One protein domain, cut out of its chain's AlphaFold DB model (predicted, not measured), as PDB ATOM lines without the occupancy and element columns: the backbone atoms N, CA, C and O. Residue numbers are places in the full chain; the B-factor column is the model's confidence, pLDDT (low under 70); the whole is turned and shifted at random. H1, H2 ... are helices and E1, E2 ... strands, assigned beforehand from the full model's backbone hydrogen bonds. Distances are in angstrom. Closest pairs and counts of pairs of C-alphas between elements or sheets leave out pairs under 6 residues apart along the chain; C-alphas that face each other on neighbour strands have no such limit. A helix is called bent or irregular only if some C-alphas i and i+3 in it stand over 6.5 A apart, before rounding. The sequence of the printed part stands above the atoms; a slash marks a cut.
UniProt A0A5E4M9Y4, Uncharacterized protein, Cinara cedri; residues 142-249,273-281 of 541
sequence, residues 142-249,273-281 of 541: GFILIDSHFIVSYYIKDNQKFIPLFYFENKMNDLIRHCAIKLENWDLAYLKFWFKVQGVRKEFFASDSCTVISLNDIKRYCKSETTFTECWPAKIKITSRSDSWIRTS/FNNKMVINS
ATOM      1  N   GLY A 142     123.327 136.527 164.395       89.44
ATOM      2  CA  GLY A 142     123.216 137.035 163.032       89.44
ATOM      3  C   GLY A 142     122.445 136.078 162.133       89.44
ATOM      4  O   GLY A 142     121.640 135.279 162.617       89.44
ATOM      5  N   PHE A 143     122.711 136.144 160.829       90.19
ATOM      6  CA  PHE A 143     122.080 135.272 159.845       90.19
ATOM      7  C   PHE A 143     123.097 134.517 159.006       90.19
ATOM      8  O   PHE A 143     124.155 135.032 158.646       90.19
ATOM      9  N   ILE A 144     122.728 133.294 158.650       91.81
ATOM     10  CA  ILE A 144     123.436 132.470 157.681       91.81
ATOM     11  C   ILE A 144     122.498 132.231 156.508       91.81
ATOM     12  O   ILE A 144     121.341 131.861 156.691       91.81
ATOM     13  N   LEU A 145     123.021 132.458 155.312       91.62
ATOM     14  CA  LEU A 145     122.424 132.075 154.050       91.62
ATOM     15  C   LEU A 145     122.953 130.685 153.676       91.62
ATOM     16  O   LEU A 145     124.150 130.531 153.430       91.62
ATOM     17  N   ILE A 146     122.069 129.693 153.667       90.31
ATOM     18  CA  ILE A 146     122.337 128.318 153.249       90.31
ATOM     19  C   ILE A 146     121.919 128.180 151.782       90.31
ATOM     20  O   ILE A 146     120.796 128.553 151.424       90.31
ATOM     21  N   ASP A 147     122.833 127.703 150.937       89.06
ATOM     22  CA  ASP A 147     122.633 127.480 149.495       89.06
ATOM     23  C   ASP A 147     122.053 128.671 148.740       89.06
ATOM     24  O   ASP A 147     121.274 128.523 147.812       89.06
ATOM     25  N   SER A 148     122.408 129.892 149.147       85.75
ATOM     26  CA  SER A 148     121.895 131.131 148.542       85.75
ATOM     27  C   SER A 148     120.365 131.310 148.586       85.75
ATOM     28  O   SER A 148     119.844 132.276 148.025       85.75
ATOM     29  N   HIS A 149     119.639 130.435 149.285       83.25
ATOM     30  CA  HIS A 149     118.176 130.392 149.271       83.25
ATOM     31  C   HIS A 149     117.557 130.490 150.667       83.25
ATOM     32  O   HIS A 149     116.485 131.076 150.816       83.25
ATOM     33  N   PHE A 150     118.230 129.971 151.698       84.81
ATOM     34  CA  PHE A 150     117.652 129.859 153.038       84.81
ATOM     35  C   PHE A 150     118.362 130.738 154.030       84.81
ATOM     36  O   PHE A 150     119.535 130.551 154.322       84.81
ATOM     37  N   ILE A 151     117.622 131.668 154.608       89.00
ATOM     38  CA  ILE A 151     118.146 132.525 155.661       89.00
ATOM     39  C   ILE A 151     117.719 131.927 156.990       89.00
ATOM     40  O   ILE A 151     116.523 131.790 157.257       89.00
ATOM     41  N   VAL A 152     118.695 131.600 157.827       91.56
ATOM     42  CA  VAL A 152     118.472 131.130 159.194       91.56
ATOM     43  C   VAL A 152     119.182 132.049 160.175       91.56
ATOM     44  O   VAL A 152     120.340 132.424 159.990       91.56
ATOM     45  N   SER A 153     118.476 132.434 161.229       93.44
ATOM     46  CA  SER A 153     119.045 133.150 162.368       93.44
ATOM     47  C   SER A 153     119.883 132.210 163.237       93.44
ATOM     48  O   SER A 153     119.453 131.086 163.506       93.44
ATOM     49  N   TYR A 154     121.016 132.691 163.743       94.19
ATOM     50  CA  TYR A 154     121.875 131.952 164.669       94.19
ATOM     51  C   TYR A 154     122.205 132.768 165.927       94.19
ATOM     52  O   TYR A 154     122.141 134.000 165.918       94.19
ATOM     53  N   TYR A 155     122.626 132.076 166.987       94.69
ATOM     54  CA  TYR A 155     123.220 132.642 168.204       94.69
ATOM     55  C   TYR A 155     124.654 132.129 168.393       94.69
ATOM     56  O   TYR A 155     124.939 130.993 168.035       94.69
ATOM     57  N   ILE A 156     125.565 132.944 168.919       93.56
ATOM     58  CA  ILE A 156     126.938 132.552 169.251       93.56
ATOM     59  C   ILE A 156     127.022 132.290 170.746       93.56
ATOM     60  O   ILE A 156     126.837 133.195 171.557       93.56
ATOM     61  N   LYS A 157     127.370 131.053 171.089       92.06
ATOM     62  CA  LYS A 157     127.656 130.611 172.451       92.06
ATOM     63  C   LYS A 157     128.977 129.860 172.438       92.06
ATOM     64  O   LYS A 157     129.196 129.051 171.544       92.06
ATOM     65  N   ASP A 158     129.877 130.184 173.362       91.00
ATOM     66  CA  ASP A 158     131.201 129.551 173.462       91.00
ATOM     67  C   ASP A 158     131.969 129.534 172.122       91.00
ATOM     68  O   ASP A 158     132.566 128.538 171.721       91.00
ATOM     69  N   ASN A 159     131.908 130.656 171.391       90.56
ATOM     70  CA  ASN A 159     132.474 130.846 170.047       90.56
ATOM     71  C   ASN A 159     131.940 129.891 168.960       90.56
ATOM     72  O   ASN A 159     132.521 129.797 167.878       90.56
ATOM     73  N   GLN A 160     130.810 129.226 169.197       93.88
ATOM     74  CA  GLN A 160     130.127 128.383 168.219       93.88
ATOM     75  C   GLN A 160     128.785 128.991 167.818       93.88
ATOM     76  O   GLN A 160     128.053 129.524 168.649       93.88
ATOM     77  N   LYS A 161     128.453 128.907 166.525       95.38
ATOM     78  CA  LYS A 161     127.152 129.338 166.001       95.38
ATOM     79  C   LYS A 161     126.134 128.218 166.209       95.38
ATOM     80  O   LYS A 161     126.369 127.099 165.767       95.38
ATOM     81  N   PHE A 162     125.005 128.537 166.821       95.56
ATOM     82  CA  PHE A 162     123.883 127.645 167.079       95.56
ATOM     83  C   PHE A 162     122.649 128.098 166.307       95.56
ATOM     84  O   PHE A 162     122.307 129.281 166.317       95.56
ATOM     85  N   ILE A 163     121.975 127.155 165.653       94.19
ATOM     86  CA  ILE A 163     120.801 127.391 164.811       94.19
ATOM     87  C   ILE A 163     119.606 126.631 165.405       94.19
ATOM     88  O   ILE A 163     119.769 125.491 165.840       94.19
ATOM     89  N   PRO A 164     118.398 127.219 165.432       94.06
ATOM     90  CA  PRO A 164     117.198 126.536 165.905       94.06
ATOM     91  C   PRO A 164     116.874 125.261 165.147       94.06
ATOM     92  O   PRO A 164     116.860 125.233 163.917       94.06
ATOM     93  N   LEU A 165     116.513 124.228 165.904       90.00
ATOM     94  CA  LEU A 165     116.195 122.918 165.350       90.00
ATOM     95  C   LEU A 165     114.902 122.928 164.520       90.00
ATOM     96  O   LEU A 165     114.778 122.152 163.578       90.00
ATOM     97  N   PHE A 166     113.964 123.840 164.808       89.06
ATOM     98  CA  PHE A 166     112.691 123.930 164.079       89.06
ATOM     99  C   PHE A 166     112.863 124.258 162.584       89.06
ATOM    100  O   PHE A 166     111.953 124.017 161.794       89.06
ATOM    101  N   TYR A 167     114.023 124.782 162.161       87.81
ATOM    102  CA  TYR A 167     114.335 124.947 160.735       87.81
ATOM    103  C   TYR A 167     114.525 123.602 160.010       87.81
ATOM    104  O   TYR A 167     114.454 123.556 158.784       87.81
ATOM    105  N   PHE A 168     114.723 122.511 160.756       81.56
ATOM    106  CA  PHE A 168     115.099 121.189 160.250       81.56
ATOM    107  C   PHE A 168     114.202 120.048 160.765       81.56
ATOM    108  O   PHE A 168     114.490 118.880 160.516       81.56
ATOM    109  N   GLU A 169     113.120 120.362 161.484       69.38
ATOM    110  CA  GLU A 169     112.328 119.417 162.294       69.38
ATOM    111  C   GLU A 169     111.779 118.206 161.517       69.38
ATOM    112  O   GLU A 169     111.600 117.133 162.087       69.38
ATOM    113  N   ASN A 170     111.601 118.341 160.201       65.44
ATOM    114  CA  ASN A 170     111.106 117.276 159.324       65.44
ATOM    115  C   ASN A 170     112.206 116.357 158.747       65.44
ATOM    116  O   ASN A 170     111.894 115.503 157.921       65.44
ATOM    117  N   LYS A 171     113.487 116.555 159.099       58.75
ATOM    118  CA  LYS A 171     114.639 115.950 158.390       58.75
ATOM    119  C   LYS A 171     115.721 115.337 159.256       58.75
ATOM    120  O   LYS A 171     116.674 114.779 158.723       58.75
ATOM    121  N   MET A 172     115.627 115.503 160.564       62.91
ATOM    122  CA  MET A 172     116.722 115.160 161.454       62.91
ATOM    123  C   MET A 172     116.460 113.832 162.158       62.91
ATOM    124  O   MET A 172     115.485 113.705 162.898       62.91
ATOM    125  N   ASN A 173     117.353 112.868 161.924       64.19
ATOM    126  CA  ASN A 173     117.416 111.590 162.632       64.19
ATOM    127  C   ASN A 173     117.662 111.850 164.132       64.19
ATOM    128  O   ASN A 173     118.215 112.892 164.504       64.19
ATOM    129  N   ASP A 174     117.312 110.899 165.001       66.88
ATOM    130  CA  ASP A 174     117.450 111.062 166.459       66.88
ATOM    131  C   ASP A 174     118.892 111.393 166.899       66.88
ATOM    132  O   ASP A 174     119.093 112.164 167.837       66.88
ATOM    133  N   LEU A 175     119.898 110.949 166.133       60.75
ATOM    134  CA  LEU A 175     121.318 111.315 166.274       60.75
ATOM    135  C   LEU A 175     121.559 112.829 166.354       60.75
ATOM    136  O   LEU A 175     122.334 113.299 167.182       60.75
ATOM    137  N   ILE A 176     120.867 113.609 165.527       69.94
ATOM    138  CA  ILE A 176     121.050 115.060 165.461       69.94
ATOM    139  C   ILE A 176     120.377 115.743 166.658       69.94
ATOM    140  O   ILE A 176     120.868 116.749 167.173       69.94
ATOM    141  N   ARG A 177     119.284 115.158 167.161       73.75
ATOM    142  CA  ARG A 177     118.604 115.628 168.374       73.75
ATOM    143  C   ARG A 177     119.470 115.439 169.619       73.75
ATOM    144  O   ARG A 177     119.392 116.268 170.520       73.75
ATOM    145  N   HIS A 178     120.332 114.419 169.653       79.94
ATOM    146  CA  HIS A 178     121.272 114.197 170.757       79.94
ATOM    147  C   HIS A 178     122.391 115.247 170.841       79.94
ATOM    148  O   HIS A 178     122.929 115.469 171.923       79.94
ATOM    149  N   CYS A 179     122.716 115.927 169.738       84.50
ATOM    150  CA  CYS A 179     123.681 117.035 169.721       84.50
ATOM    151  C   CYS A 179     123.037 118.399 170.022       84.50
ATOM    152  O   CYS A 179     123.729 119.419 170.056       84.50
ATOM    153  N   ALA A 180     121.715 118.449 170.196       89.94
ATOM    154  CA  ALA A 180     121.008 119.695 170.415       89.94
ATOM    155  C   ALA A 180     121.103 120.150 171.877       89.94
ATOM    156  O   ALA A 180     120.993 119.361 172.814       89.94
ATOM    157  N   ILE A 181     121.248 121.459 172.069       93.38
ATOM    158  CA  ILE A 181     121.230 122.105 173.381       93.38
ATOM    159  C   ILE A 181     120.021 123.026 173.499       93.38
ATOM    160  O   ILE A 181     119.417 123.443 172.509       93.38
ATOM    161  N   LYS A 182     119.674 123.377 174.733       94.50
ATOM    162  CA  LYS A 182     118.571 124.286 175.035       94.50
ATOM    163  C   LYS A 182     119.122 125.682 175.330       94.50
ATOM    164  O   LYS A 182     119.958 125.838 176.218       94.50
ATOM    165  N   LEU A 183     118.665 126.692 174.591       94.56
ATOM    166  CA  LEU A 183     118.901 128.102 174.920       94.56
ATOM    167  C   LEU A 183     117.733 128.657 175.727       94.56
ATOM    168  O   LEU A 183     116.573 128.418 175.390       94.56
ATOM    169  N   GLU A 184     118.058 129.434 176.756       94.06
ATOM    170  CA  GLU A 184     117.122 130.042 177.706       94.06
ATOM    171  C   GLU A 184     117.616 131.446 178.100       94.06
ATOM    172  O   GLU A 184     118.734 131.840 177.761       94.06
ATOM    173  N   ASN A 185     116.797 132.200 178.839       92.69
ATOM    174  CA  ASN A 185     117.165 133.498 179.420       92.69
ATOM    175  C   ASN A 185     117.693 134.501 178.370       92.69
ATOM    176  O   ASN A 185     117.082 134.695 177.317       92.69
ATOM    177  N   TRP A 186     118.819 135.154 178.661       94.12
ATOM    178  CA  TRP A 186     119.425 136.167 177.805       94.12
ATOM    179  C   TRP A 186     119.907 135.608 176.466       94.12
ATOM    180  O   TRP A 186     119.631 136.232 175.443       94.12
ATOM    181  N   ASP A 187     120.502 134.407 176.436       93.50
ATOM    182  CA  ASP A 187     120.899 133.732 175.187       93.50
ATOM    183  C   ASP A 187     119.708 133.636 174.218       93.50
ATOM    184  O   ASP A 187     119.797 133.952 173.028       93.50
ATOM    185  N   LEU A 188     118.546 133.254 174.757       94.38
ATOM    186  CA  LEU A 188     117.311 133.175 173.993       94.38
ATOM    187  C   LEU A 188     116.770 134.555 173.598       94.38
ATOM    188  O   LEU A 188     116.225 134.685 172.505       94.38
ATOM    189  N   ALA A 189     116.907 135.581 174.441       94.31
ATOM    190  CA  ALA A 189     116.436 136.932 174.132       94.31
ATOM    191  C   ALA A 189     117.134 137.515 172.890       94.31
ATOM    192  O   ALA A 189     116.458 138.038 171.996       94.31
ATOM    193  N   TYR A 190     118.459 137.347 172.784       93.62
ATOM    194  CA  TYR A 190     119.229 137.711 171.585       93.62
ATOM    195  C   TYR A 190     118.731 136.975 170.341       93.62
ATOM    196  O   TYR A 190     118.543 137.588 169.290       93.62
ATOM    197  N   LEU A 191     118.455 135.677 170.447       93.81
ATOM    198  CA  LEU A 191     117.954 134.889 169.324       93.81
ATOM    199  C   LEU A 191     116.512 135.272 168.924       93.81
ATOM    200  O   LEU A 191     116.228 135.460 167.740       93.81
ATOM    201  N   LYS A 192     115.614 135.473 169.899       93.12
ATOM    202  CA  LYS A 192     114.225 135.924 169.683       93.12
ATOM    203  C   LYS A 192     114.153 137.281 168.999       93.12
ATOM    204  O   LYS A 192     113.268 137.509 168.175       93.12
ATOM    205  N   PHE A 193     115.090 138.172 169.309       90.88
ATOM    206  CA  PHE A 193     115.217 139.436 168.603       90.88
ATOM    207  C   PHE A 193     115.412 139.221 167.096       90.88
ATOM    208  O   PHE A 193     114.675 139.802 166.299       90.88
ATOM    209  N   TRP A 194     116.302 138.314 166.689       88.00
ATOM    210  CA  TRP A 194     116.514 138.022 165.269       88.00
ATOM    211  C   TRP A 194     115.356 137.299 164.601       88.00
ATOM    212  O   TRP A 194     115.079 137.573 163.436       88.00
ATOM    213  N   PHE A 195     114.625 136.454 165.329       90.88
ATOM    214  CA  PHE A 195     113.374 135.882 164.828       90.88
ATOM    215  C   PHE A 195     112.373 136.960 164.433       90.88
ATOM    216  O   PHE A 195     111.781 136.888 163.358       90.88
ATOM    217  N   LYS A 196     112.220 137.988 165.270       87.88
ATOM    218  CA  LYS A 196     111.339 139.117 164.963       87.88
ATOM    219  C   LYS A 196     111.852 139.942 163.793       87.88
ATOM    220  O   LYS A 196     111.079 140.253 162.896       87.88
ATOM    221  N   VAL A 197     113.154 140.223 163.754       84.56
ATOM    222  CA  VAL A 197     113.788 140.920 162.625       84.56
ATOM    223  C   VAL A 197     113.574 140.173 161.303       84.56
ATOM    224  O   VAL A 197     113.322 140.803 160.280       84.56
ATOM    225  N   GLN A 198     113.630 138.841 161.322       84.31
ATOM    226  CA  GLN A 198     113.389 137.981 160.161       84.31
ATOM    227  C   GLN A 198     111.902 137.828 159.800       84.31
ATOM    228  O   GLN A 198     111.585 137.399 158.692       84.31
ATOM    229  N   GLY A 199     110.980 138.147 160.712       85.38
ATOM    230  CA  GLY A 199     109.553 137.880 160.532       85.38
ATOM    231  C   GLY A 199     109.176 136.407 160.730       85.38
ATOM    232  O   GLY A 199     108.210 135.928 160.133       85.38
ATOM    233  N   VAL A 200     109.926 135.667 161.555       87.44
ATOM    234  CA  VAL A 200     109.524 134.327 162.005       87.44
ATOM    235  C   VAL A 200     108.202 134.452 162.768       87.44
ATOM    236  O   VAL A 200     107.980 135.402 163.521       87.44
ATOM    237  N   ARG A 201     107.291 133.492 162.581       87.25
ATOM    238  CA  ARG A 201     106.002 133.488 163.290       87.25
ATOM    239  C   ARG A 201     106.218 133.200 164.773       87.25
ATOM    240  O   ARG A 201     106.950 132.273 165.116       87.25
ATOM    241  N   LYS A 202     105.523 133.946 165.640       87.19
ATOM    242  CA  LYS A 202     105.622 133.833 167.109       87.19
ATOM    243  C   LYS A 202     105.453 132.396 167.614       87.19
ATOM    244  O   LYS A 202     106.107 132.020 168.574       87.19
ATOM    245  N   GLU A 203     104.629 131.597 166.939       88.38
ATOM    246  CA  GLU A 203     104.386 130.171 167.211       88.38
ATOM    247  C   GLU A 203     105.681 129.359 167.393       88.38
ATOM    248  O   GLU A 203     105.750 128.504 168.268       88.38
ATOM    249  N   PHE A 204     106.722 129.657 166.608       84.81
ATOM    250  CA  PHE A 204     107.978 128.901 166.610       84.81
ATOM    251  C   PHE A 204     108.932 129.278 167.748       84.81
ATOM    252  O   PHE A 204     109.889 128.557 168.011       84.81
ATOM    253  N   PHE A 205     108.698 130.405 168.425       86.75
ATOM    254  CA  PHE A 205     109.584 130.905 169.482       86.75
ATOM    255  C   PHE A 205     108.834 131.491 170.684       86.75
ATOM    256  O   PHE A 205     109.396 132.256 171.466       86.75
ATOM    257  N   ALA A 206     107.556 131.150 170.852       87.75
ATOM    258  CA  ALA A 206     106.761 131.603 171.989       87.75
ATOM    259  C   ALA A 206     107.262 131.011 173.316       87.75
ATOM    260  O   ALA A 206     107.116 131.656 174.349       87.75
ATOM    261  N   SER A 207     107.874 129.823 173.273       90.00
ATOM    262  CA  SER A 207     108.448 129.131 174.431       90.00
ATOM    263  C   SER A 207     109.548 129.950 175.116       90.00
ATOM    264  O   SER A 207     110.288 130.693 174.466       90.00
ATOM    265  N   ASP A 208     109.713 129.763 176.425       91.19
ATOM    266  CA  ASP A 208     110.816 130.325 177.225       91.19
ATOM    267  C   ASP A 208     112.155 129.612 176.989       91.19
ATOM    268  O   ASP A 208     113.162 129.897 177.634       91.19
ATOM    269  N   SER A 209     112.171 128.699 176.020       93.81
ATOM    270  CA  SER A 209     113.355 127.998 175.565       93.81
ATOM    271  C   SER A 209     113.324 127.709 174.072       93.81
ATOM    272  O   SER A 209     112.253 127.602 173.470       93.81
ATOM    273  N   CYS A 210     114.503 127.550 173.476       94.00
ATOM    274  CA  CYS A 210     114.656 127.108 172.095       94.00
ATOM    275  C   CYS A 210     115.705 126.003 172.018       94.00
ATOM    276  O   CYS A 210     116.842 126.194 172.450       94.00
ATOM    277  N   THR A 211     115.336 124.870 171.428       93.62
ATOM    278  CA  THR A 211     116.289 123.811 171.093       93.62
ATOM    279  C   THR A 211     117.082 124.232 169.861       93.62
ATOM    280  O   THR A 211     116.507 124.595 168.830       93.62
ATOM    281  N   VAL A 212     118.404 124.213 169.974       94.00
ATOM    282  CA  VAL A 212     119.338 124.633 168.930       94.00
ATOM    283  C   VAL A 212     120.421 123.583 168.737       94.00
ATOM    284  O   VAL A 212     120.722 122.814 169.643       94.00
ATOM    285  N   ILE A 213     121.047 123.585 167.570       93.50
ATOM    286  CA  ILE A 213     122.167 122.709 167.233       93.50
ATOM    287  C   ILE A 213     123.326 123.534 166.678       93.50
ATOM    288  O   ILE A 213     123.108 124.588 166.074       93.50
ATOM    289  N   SER A 214     124.563 123.083 166.900       94.69
ATOM    290  CA  SER A 214     125.733 123.767 166.363       94.69
ATOM    291  C   SER A 214     125.730 123.730 164.827       94.69
ATOM    292  O   SER A 214     125.372 122.737 164.190       94.69
ATOM    293  N   LEU A 215     126.165 124.823 164.204       93.50
ATOM    294  CA  LEU A 215     126.347 124.903 162.757       93.50
ATOM    295  C   LEU A 215     127.365 123.865 162.266       93.50
ATOM    296  O   LEU A 215     127.235 123.361 161.155       93.50
ATOM    297  N   ASN A 216     128.380 123.558 163.076       92.56
ATOM    298  CA  ASN A 216     129.389 122.561 162.731       92.56
ATOM    299  C   ASN A 216     128.781 121.162 162.650       92.56
ATOM    300  O   ASN A 216     129.122 120.420 161.733       92.56
ATOM    301  N   ASP A 217     127.859 120.826 163.551       90.25
ATOM    302  CA  ASP A 217     127.141 119.558 163.484       90.25
ATOM    303  C   ASP A 217     126.211 119.535 162.276       90.25
ATOM    304  O   ASP A 217     126.282 118.587 161.506       90.25
ATOM    305  N   ILE A 218     125.444 120.605 162.013       88.31
ATOM    306  CA  ILE A 218     124.614 120.706 160.793       88.31
ATOM    307  C   ILE A 218     125.451 120.454 159.533       88.31
ATOM    308  O   ILE A 218     125.061 119.652 158.688       88.31
ATOM    309  N   LYS A 219     126.625 121.088 159.419       89.69
ATOM    310  CA  LYS A 219     127.526 120.931 158.266       89.69
ATOM    311  C   LYS A 219     127.948 119.484 158.014       89.69
ATOM    312  O   LYS A 219     128.162 119.136 156.862       89.69
ATOM    313  N   ARG A 220     128.053 118.648 159.054       87.50
ATOM    314  CA  ARG A 220     128.408 117.221 158.917       87.50
ATOM    315  C   ARG A 220     127.294 116.388 158.284       87.50
ATOM    316  O   ARG A 220     127.585 115.346 157.712       87.50
ATOM    317  N   TYR A 221     126.045 116.839 158.393       82.56
ATOM    318  CA  TYR A 221     124.874 116.167 157.815       82.56
ATOM    319  C   TYR A 221     124.453 116.754 156.462       82.56
ATOM    320  O   TYR A 221     123.607 116.184 155.775       82.56
ATOM    321  N   CYS A 222     125.016 117.899 156.076       82.81
ATOM    322  CA  CYS A 222     124.787 118.518 154.777       82.81
ATOM    323  C   CYS A 222     125.747 117.960 153.716       82.81
ATOM    324  O   CYS A 222     126.848 117.508 154.029       82.81
ATOM    325  N   LYS A 223     125.340 118.026 152.443       84.25
ATOM    326  CA  LYS A 223     126.204 117.661 151.311       84.25
ATOM    327  C   LYS A 223     127.427 118.574 151.263       84.25
ATOM    328  O   LYS A 223     127.312 119.754 151.597       84.25
ATOM    329  N   SER A 224     128.556 118.065 150.779       83.88
ATOM    330  CA  SER A 224     129.803 118.834 150.671       83.88
ATOM    331  C   SER A 224     129.679 120.089 149.796       83.88
ATOM    332  O   SER A 224     130.435 121.033 150.008       83.88
ATOM    333  N   GLU A 225     128.727 120.140 148.852       88.44
ATOM    334  CA  GLU A 225     128.471 121.344 148.045       88.44
ATOM    335  C   GLU A 225     127.627 122.411 148.766       88.44
ATOM    336  O   GLU A 225     127.495 123.525 148.259       88.44
ATOM    337  N   THR A 226     127.061 122.095 149.939       89.50
ATOM    338  CA  THR A 226     126.182 123.013 150.675       89.50
ATOM    339  C   THR A 226     126.977 124.229 151.141       89.50
ATOM    340  O   THR A 226     127.947 124.116 151.899       89.50
ATOM    341  N   THR A 227     126.552 125.420 150.732       92.31
ATOM    342  CA  THR A 227     127.240 126.671 151.069       92.31
ATOM    343  C   THR A 227     126.606 127.340 152.281       92.31
ATOM    344  O   THR A 227     125.389 127.395 152.416       92.31
ATOM    345  N   PHE A 228     127.440 127.889 153.167       93.12
ATOM    346  CA  PHE A 228     127.004 128.602 154.368       93.12
ATOM    347  C   PHE A 228     127.676 129.969 154.402       93.12
ATOM    348  O   PHE A 228     128.861 130.070 154.721       93.12
ATOM    349  N   THR A 229     126.920 131.016 154.089       91.00
ATOM    350  CA  THR A 229     127.458 132.377 153.967       91.00
ATOM    351  C   THR A 229     126.856 133.288 155.025       91.00
ATOM    352  O   THR A 229     125.644 133.331 155.203       91.00
ATOM    353  N   GLU A 230     127.695 134.038 155.736       89.12
ATOM    354  CA  GLU A 230     127.244 135.097 156.642       89.12
ATOM    355  C   GLU A 230     126.450 136.142 155.851       89.12
ATOM    356  O   GLU A 230     126.924 136.655 154.835       89.12
ATOM    357  N   CYS A 231     125.240 136.469 156.296       85.44
ATOM    358  CA  CYS A 231     124.429 137.467 155.614       85.44
ATOM    359  C   CYS A 231     123.807 138.462 156.588       85.44
ATOM    360  O   CYS A 231     123.631 138.208 157.778       85.44
ATOM    361  N   TRP A 232     123.474 139.629 156.045       75.81
ATOM    362  CA  TRP A 232     122.718 140.647 156.747       75.81
ATOM    363  C   TRP A 232     121.424 140.917 155.986       75.81
ATOM    364  O   TRP A 232     121.494 141.144 154.771       75.81
ATOM    365  N   PRO A 233     120.246 140.946 156.631       62.38
ATOM    366  CA  PRO A 233     119.008 140.898 155.872       62.38
ATOM    367  C   PRO A 233     118.676 142.213 155.170       62.38
ATOM    368  O   PRO A 233     117.886 142.187 154.242       62.38
ATOM    369  N   ALA A 234     119.314 143.345 155.500       56.66
ATOM    370  CA  ALA A 234     119.136 144.577 154.716       56.66
ATOM    371  C   ALA A 234     119.658 144.459 153.268       56.66
ATOM    372  O   ALA A 234     119.282 145.256 152.414       56.66
ATOM    373  N   LYS A 235     120.509 143.463 152.972       50.91
ATOM    374  CA  LYS A 235     120.955 143.141 151.604       50.91
ATOM    375  C   LYS A 235     119.977 142.230 150.857       50.91
ATOM    376  O   LYS A 235     120.174 141.948 149.680       50.91
ATOM    377  N   ILE A 236     118.937 141.759 151.537       50.41
ATOM    378  CA  ILE A 236     117.970 140.803 151.024       50.41
ATOM    379  C   ILE A 236     116.649 141.555 150.950       50.41
ATOM    380  O   ILE A 236     116.185 142.105 151.945       50.41
ATOM    381  N   LYS A 237     116.037 141.623 149.764       45.94
ATOM    382  CA  LYS A 237     114.683 142.168 149.620       45.94
ATOM    383  C   LYS A 237     113.722 141.233 150.353       45.94
ATOM    384  O   LYS A 237     113.155 140.332 149.744       45.94
ATOM    385  N   ILE A 238     113.573 141.418 151.663       46.69
ATOM    386  CA  ILE A 238     112.508 140.794 152.438       46.69
ATOM    387  C   ILE A 238     111.224 141.350 151.839       46.69
ATOM    388  O   ILE A 238     110.896 142.513 152.060       46.69
ATOM    389  N   THR A 239     110.546 140.553 151.009       40.81
ATOM    390  CA  THR A 239     109.224 140.895 150.480       40.81
ATOM    391  C   THR A 239     108.360 141.278 151.669       40.81
ATOM    392  O   THR A 239     108.132 140.459 152.563       40.81
ATOM    393  N   SER A 240     107.992 142.552 151.708       38.44
ATOM    394  CA  SER A 240     107.376 143.244 152.825       38.44
ATOM    395  C   SER A 240     106.134 142.507 153.311       38.44
ATOM    396  O   SER A 240     105.037 142.655 152.778       38.44
ATOM    397  N   ARG A 241     106.287 141.746 154.391       40.84
ATOM    398  CA  ARG A 241     105.210 141.664 155.368       40.84
ATOM    399  C   ARG A 241     105.236 142.945 156.187       40.84
ATOM    400  O   ARG A 241     106.313 143.453 156.495       40.84
ATOM    401  N   SER A 242     104.056 143.413 156.575       46.59
ATOM    402  CA  SER A 242     103.833 144.541 157.490       46.59
ATOM    403  C   SER A 242     104.607 144.454 158.815       46.59
ATOM    404  O   SER A 242     104.708 145.455 159.516       46.59
ATOM    405  N   ASP A 243     105.175 143.285 159.131       47.44
ATOM    406  CA  ASP A 243     105.732 142.950 160.442       47.44
ATOM    407  C   ASP A 243     107.275 142.831 160.450       47.44
ATOM    408  O   ASP A 243     107.859 142.556 161.497       47.44
ATOM    409  N   SER A 244     107.961 143.026 159.311       51.38
ATOM    410  CA  SER A 244     109.437 143.014 159.253       51.38
ATOM    411  C   SER A 244     110.024 144.318 159.800       51.38
ATOM    412  O   SER A 244     109.654 145.410 159.368       51.38
ATOM    413  N   TRP A 245     110.983 144.222 160.725       56.28
ATOM    414  CA  TRP A 245     111.621 145.398 161.342       56.28
ATOM    415  C   TRP A 245     112.715 146.034 160.485       56.28
ATOM    416  O   TRP A 245     113.235 147.097 160.834       56.28
ATOM    417  N   ILE A 246     113.059 145.405 159.362       54.09
ATOM    418  CA  ILE A 246     114.023 145.935 158.403       54.09
ATOM    419  C   ILE A 246     113.245 146.697 157.340       54.09
ATOM    420  O   ILE A 246     112.612 146.102 156.468       54.09
ATOM    421  N   ARG A 247     113.311 148.030 157.402       44.00
ATOM    422  CA  ARG A 247     112.923 148.874 156.271       44.00
ATOM    423  C   ARG A 247     114.018 148.780 155.217       44.00
ATOM    424  O   ARG A 247     115.164 149.140 155.481       44.00
ATOM    425  N   THR A 248     113.664 148.328 154.021       37.88
ATOM    426  CA  THR A 248     114.389 148.745 152.821       37.88
ATOM    427  C   THR A 248     114.284 150.263 152.737       37.88
ATOM    428  O   THR A 248     113.193 150.797 152.929       37.88
ATOM    429  N   SER A 249     115.393 150.960 152.502       35.78
ATOM    430  CA  SER A 249     115.367 152.384 152.171       35.78
ATOM    431  C   SER A 249     114.353 152.594 151.044       35.78
ATOM    432  O   SER A 249     114.474 151.942 150.004       35.78
ATOM    433  N   PHE A 273     108.767 133.178 151.975       34.81
ATOM    434  CA  PHE A 273     107.605 132.476 152.520       34.81
ATOM    435  C   PHE A 273     107.577 130.950 152.370       34.81
ATOM    436  O   PHE A 273     106.655 130.329 152.888       34.81
ATOM    437  N   ASN A 274     108.613 130.331 151.795       38.53
ATOM    438  CA  ASN A 274     108.684 128.875 151.622       38.53
ATOM    439  C   ASN A 274     109.895 128.203 152.299       38.53
ATOM    440  O   ASN A 274     110.293 127.109 151.898       38.53
ATOM    441  N   ASN A 275     110.442 128.774 153.383       42.53
ATOM    442  CA  ASN A 275     111.511 128.110 154.152       42.53
ATOM    443  C   ASN A 275     111.115 126.695 154.629       42.53
ATOM    444  O   ASN A 275     111.965 125.815 154.696       42.53
ATOM    445  N   LYS A 276     109.822 126.437 154.883       37.97
ATOM    446  CA  LYS A 276     109.332 125.109 155.293       37.97
ATOM    447  C   LYS A 276     109.268 124.090 154.141       37.97
ATOM    448  O   LYS A 276     109.292 122.894 154.407       37.97
ATOM    449  N   MET A 277     109.160 124.545 152.886       32.97
ATOM    450  CA  MET A 277     108.906 123.681 151.721       32.97
ATOM    451  C   MET A 277     110.153 123.428 150.862       32.97
ATOM    452  O   MET A 277     110.180 122.427 150.162       32.97
ATOM    453  N   VAL A 278     111.194 124.271 150.927       39.53
ATOM    454  CA  VAL A 278     112.378 124.132 150.051       39.53
ATOM    455  C   VAL A 278     113.623 123.607 150.799       39.53
ATOM    456  O   VAL A 278     114.446 122.948 150.171       39.53
ATOM    457  N   ILE A 279     113.726 123.727 152.140       46.09
ATOM    458  CA  ILE A 279     114.739 122.967 152.925       46.09
ATOM    459  C   ILE A 279     114.524 121.456 152.711       46.09
ATOM    460  O   ILE A 279     115.481 120.678 152.715       46.09
ATOM    461  N   ASN A 280     113.274 121.067 152.404       45.34
ATOM    462  CA  ASN A 280     112.878 119.757 151.885       45.34
ATOM    463  C   ASN A 280     113.741 119.261 150.724       45.34
ATOM    464  O   ASN A 280     114.088 118.103 150.749       45.34
ATOM    465  N   SER A 281     114.254 120.101 149.830       42.97
ATOM    466  CA  SER A 281     115.053 119.616 148.696       42.97
ATOM    467  C   SER A 281     116.549 119.405 148.990       42.97
ATOM    468  O   SER A 281     117.190 118.639 148.276       42.97
TER     469      SER A 281
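What this domain is: This is residues 142 to 249 and 273 to 281 of the 541 residues of an uncharacterized protein of Cinara cedri (UniProt A0A5E4M9Y4). One strongly twisted sheet of six strands runs through the domain, with the longest helix, H2, packed over one face, chiefly on E2, and the shorter helix H3 on the opposite face beside E3. H1 only grazes the sheet, H4 sits near the start of E2, and residues 232 to 249 trail from E6 without a named element. The printed part has 117 residues, with four named helices and six named strands in the order E1 E2 E3 H1 E4 H2 E5 H3 E6 H4; the class is mixed, helices and strands. The sheet's order is E4 E5 E3 E2 E1 E6, antiparallel throughout. The whole is compact, with a radius of gyration of the C-alphas of 13.9 A and spans of 42 by 35 by 26 A.

How they stand to each other: Look first at the inner strand E2, residues 150 to 157. It forms a hairpin with E1, residues 142 to 146, where N 152 and O 144 are 2.9 A apart, and another with E3, residues 160 to 164, where N 162 and O 155 are 2.7 A apart. E1, E2 and E3 make a meander, each strand the antiparallel neighbour of the one before. The pairing is staggered: E2 pairs with E1 over residues 150 to 154 and with E3 over 155 to 157. Next to E1 find the edge strand E6, residues 228 to 231, with N 145 and O 229 at 2.8 A. Next to E3 is E5, residues 209 to 214, with N 163 and O 213 at 2.8 A, and then the edge strand E4, residues 181 to 184, with N 181 and O 212 at 2.8 A. E3, H1, residues 174 to 178, and E4 form a split strand-helix-strand unit, a strand, a helix and a second strand of the same sheet that is not the neighbour of the first, here with E5 between them, and its crossover is right-handed. H1 only grazes the sheet, with residues 176 to 178. H2, residues 185 to 198, is on the sheet; its closest C-alphas to E2 are those of Leu 191 and Tyr 155, 5.8 A apart. On the opposite face is H3, residues 215 to 221, whose closest C-alphas to E3 are those of Leu 215 and Lys 161, 5.6 A. H4, residues 273 to 281, is on the sheet too; its closest C-alphas to E2 are those of Asn 275 and Phe 150, 6.5 A. H2 is apart from H1, H3 and H4. Every O i to N i+4 pair is within hydrogen-bond range in H1, against 9 of 10 in H2, 2 of 3 in H3 and 1 of 5 in H4, which has 2 of 6 O i to N i+3 pairs within range.

Where its parts are: Find C-alpha 142 at (123.216, 137.035, 163.032), where E1 begins. E2 runs 21.9 A from C-alpha 150 to C-alpha 157, and E5 runs 16.0 A. H2 starts at C-alpha 185, (117.165, 133.498, 179.420), and covers 20.1 A. H4 covers 15.3 A, ends at C-alpha 281, (115.053, 119.616, 148.696), and is irregular: C-alphas 273 and 276 are 8.1 A apart.

The domain as a whole: The two C-alphas farthest apart are those of Leu 175 and Ser 249, 43.8 A. Residues 250 to 272 are not printed, and C-alphas 249 and 273 are 21.4 A apart across this cut, in the link from E6 to H4. Of the links that are printed whole, none is long. The mean pLDDT of the printed part is 78.1; it is under 70 at residues 169 to 176, 233 to 249 and 273 to 281.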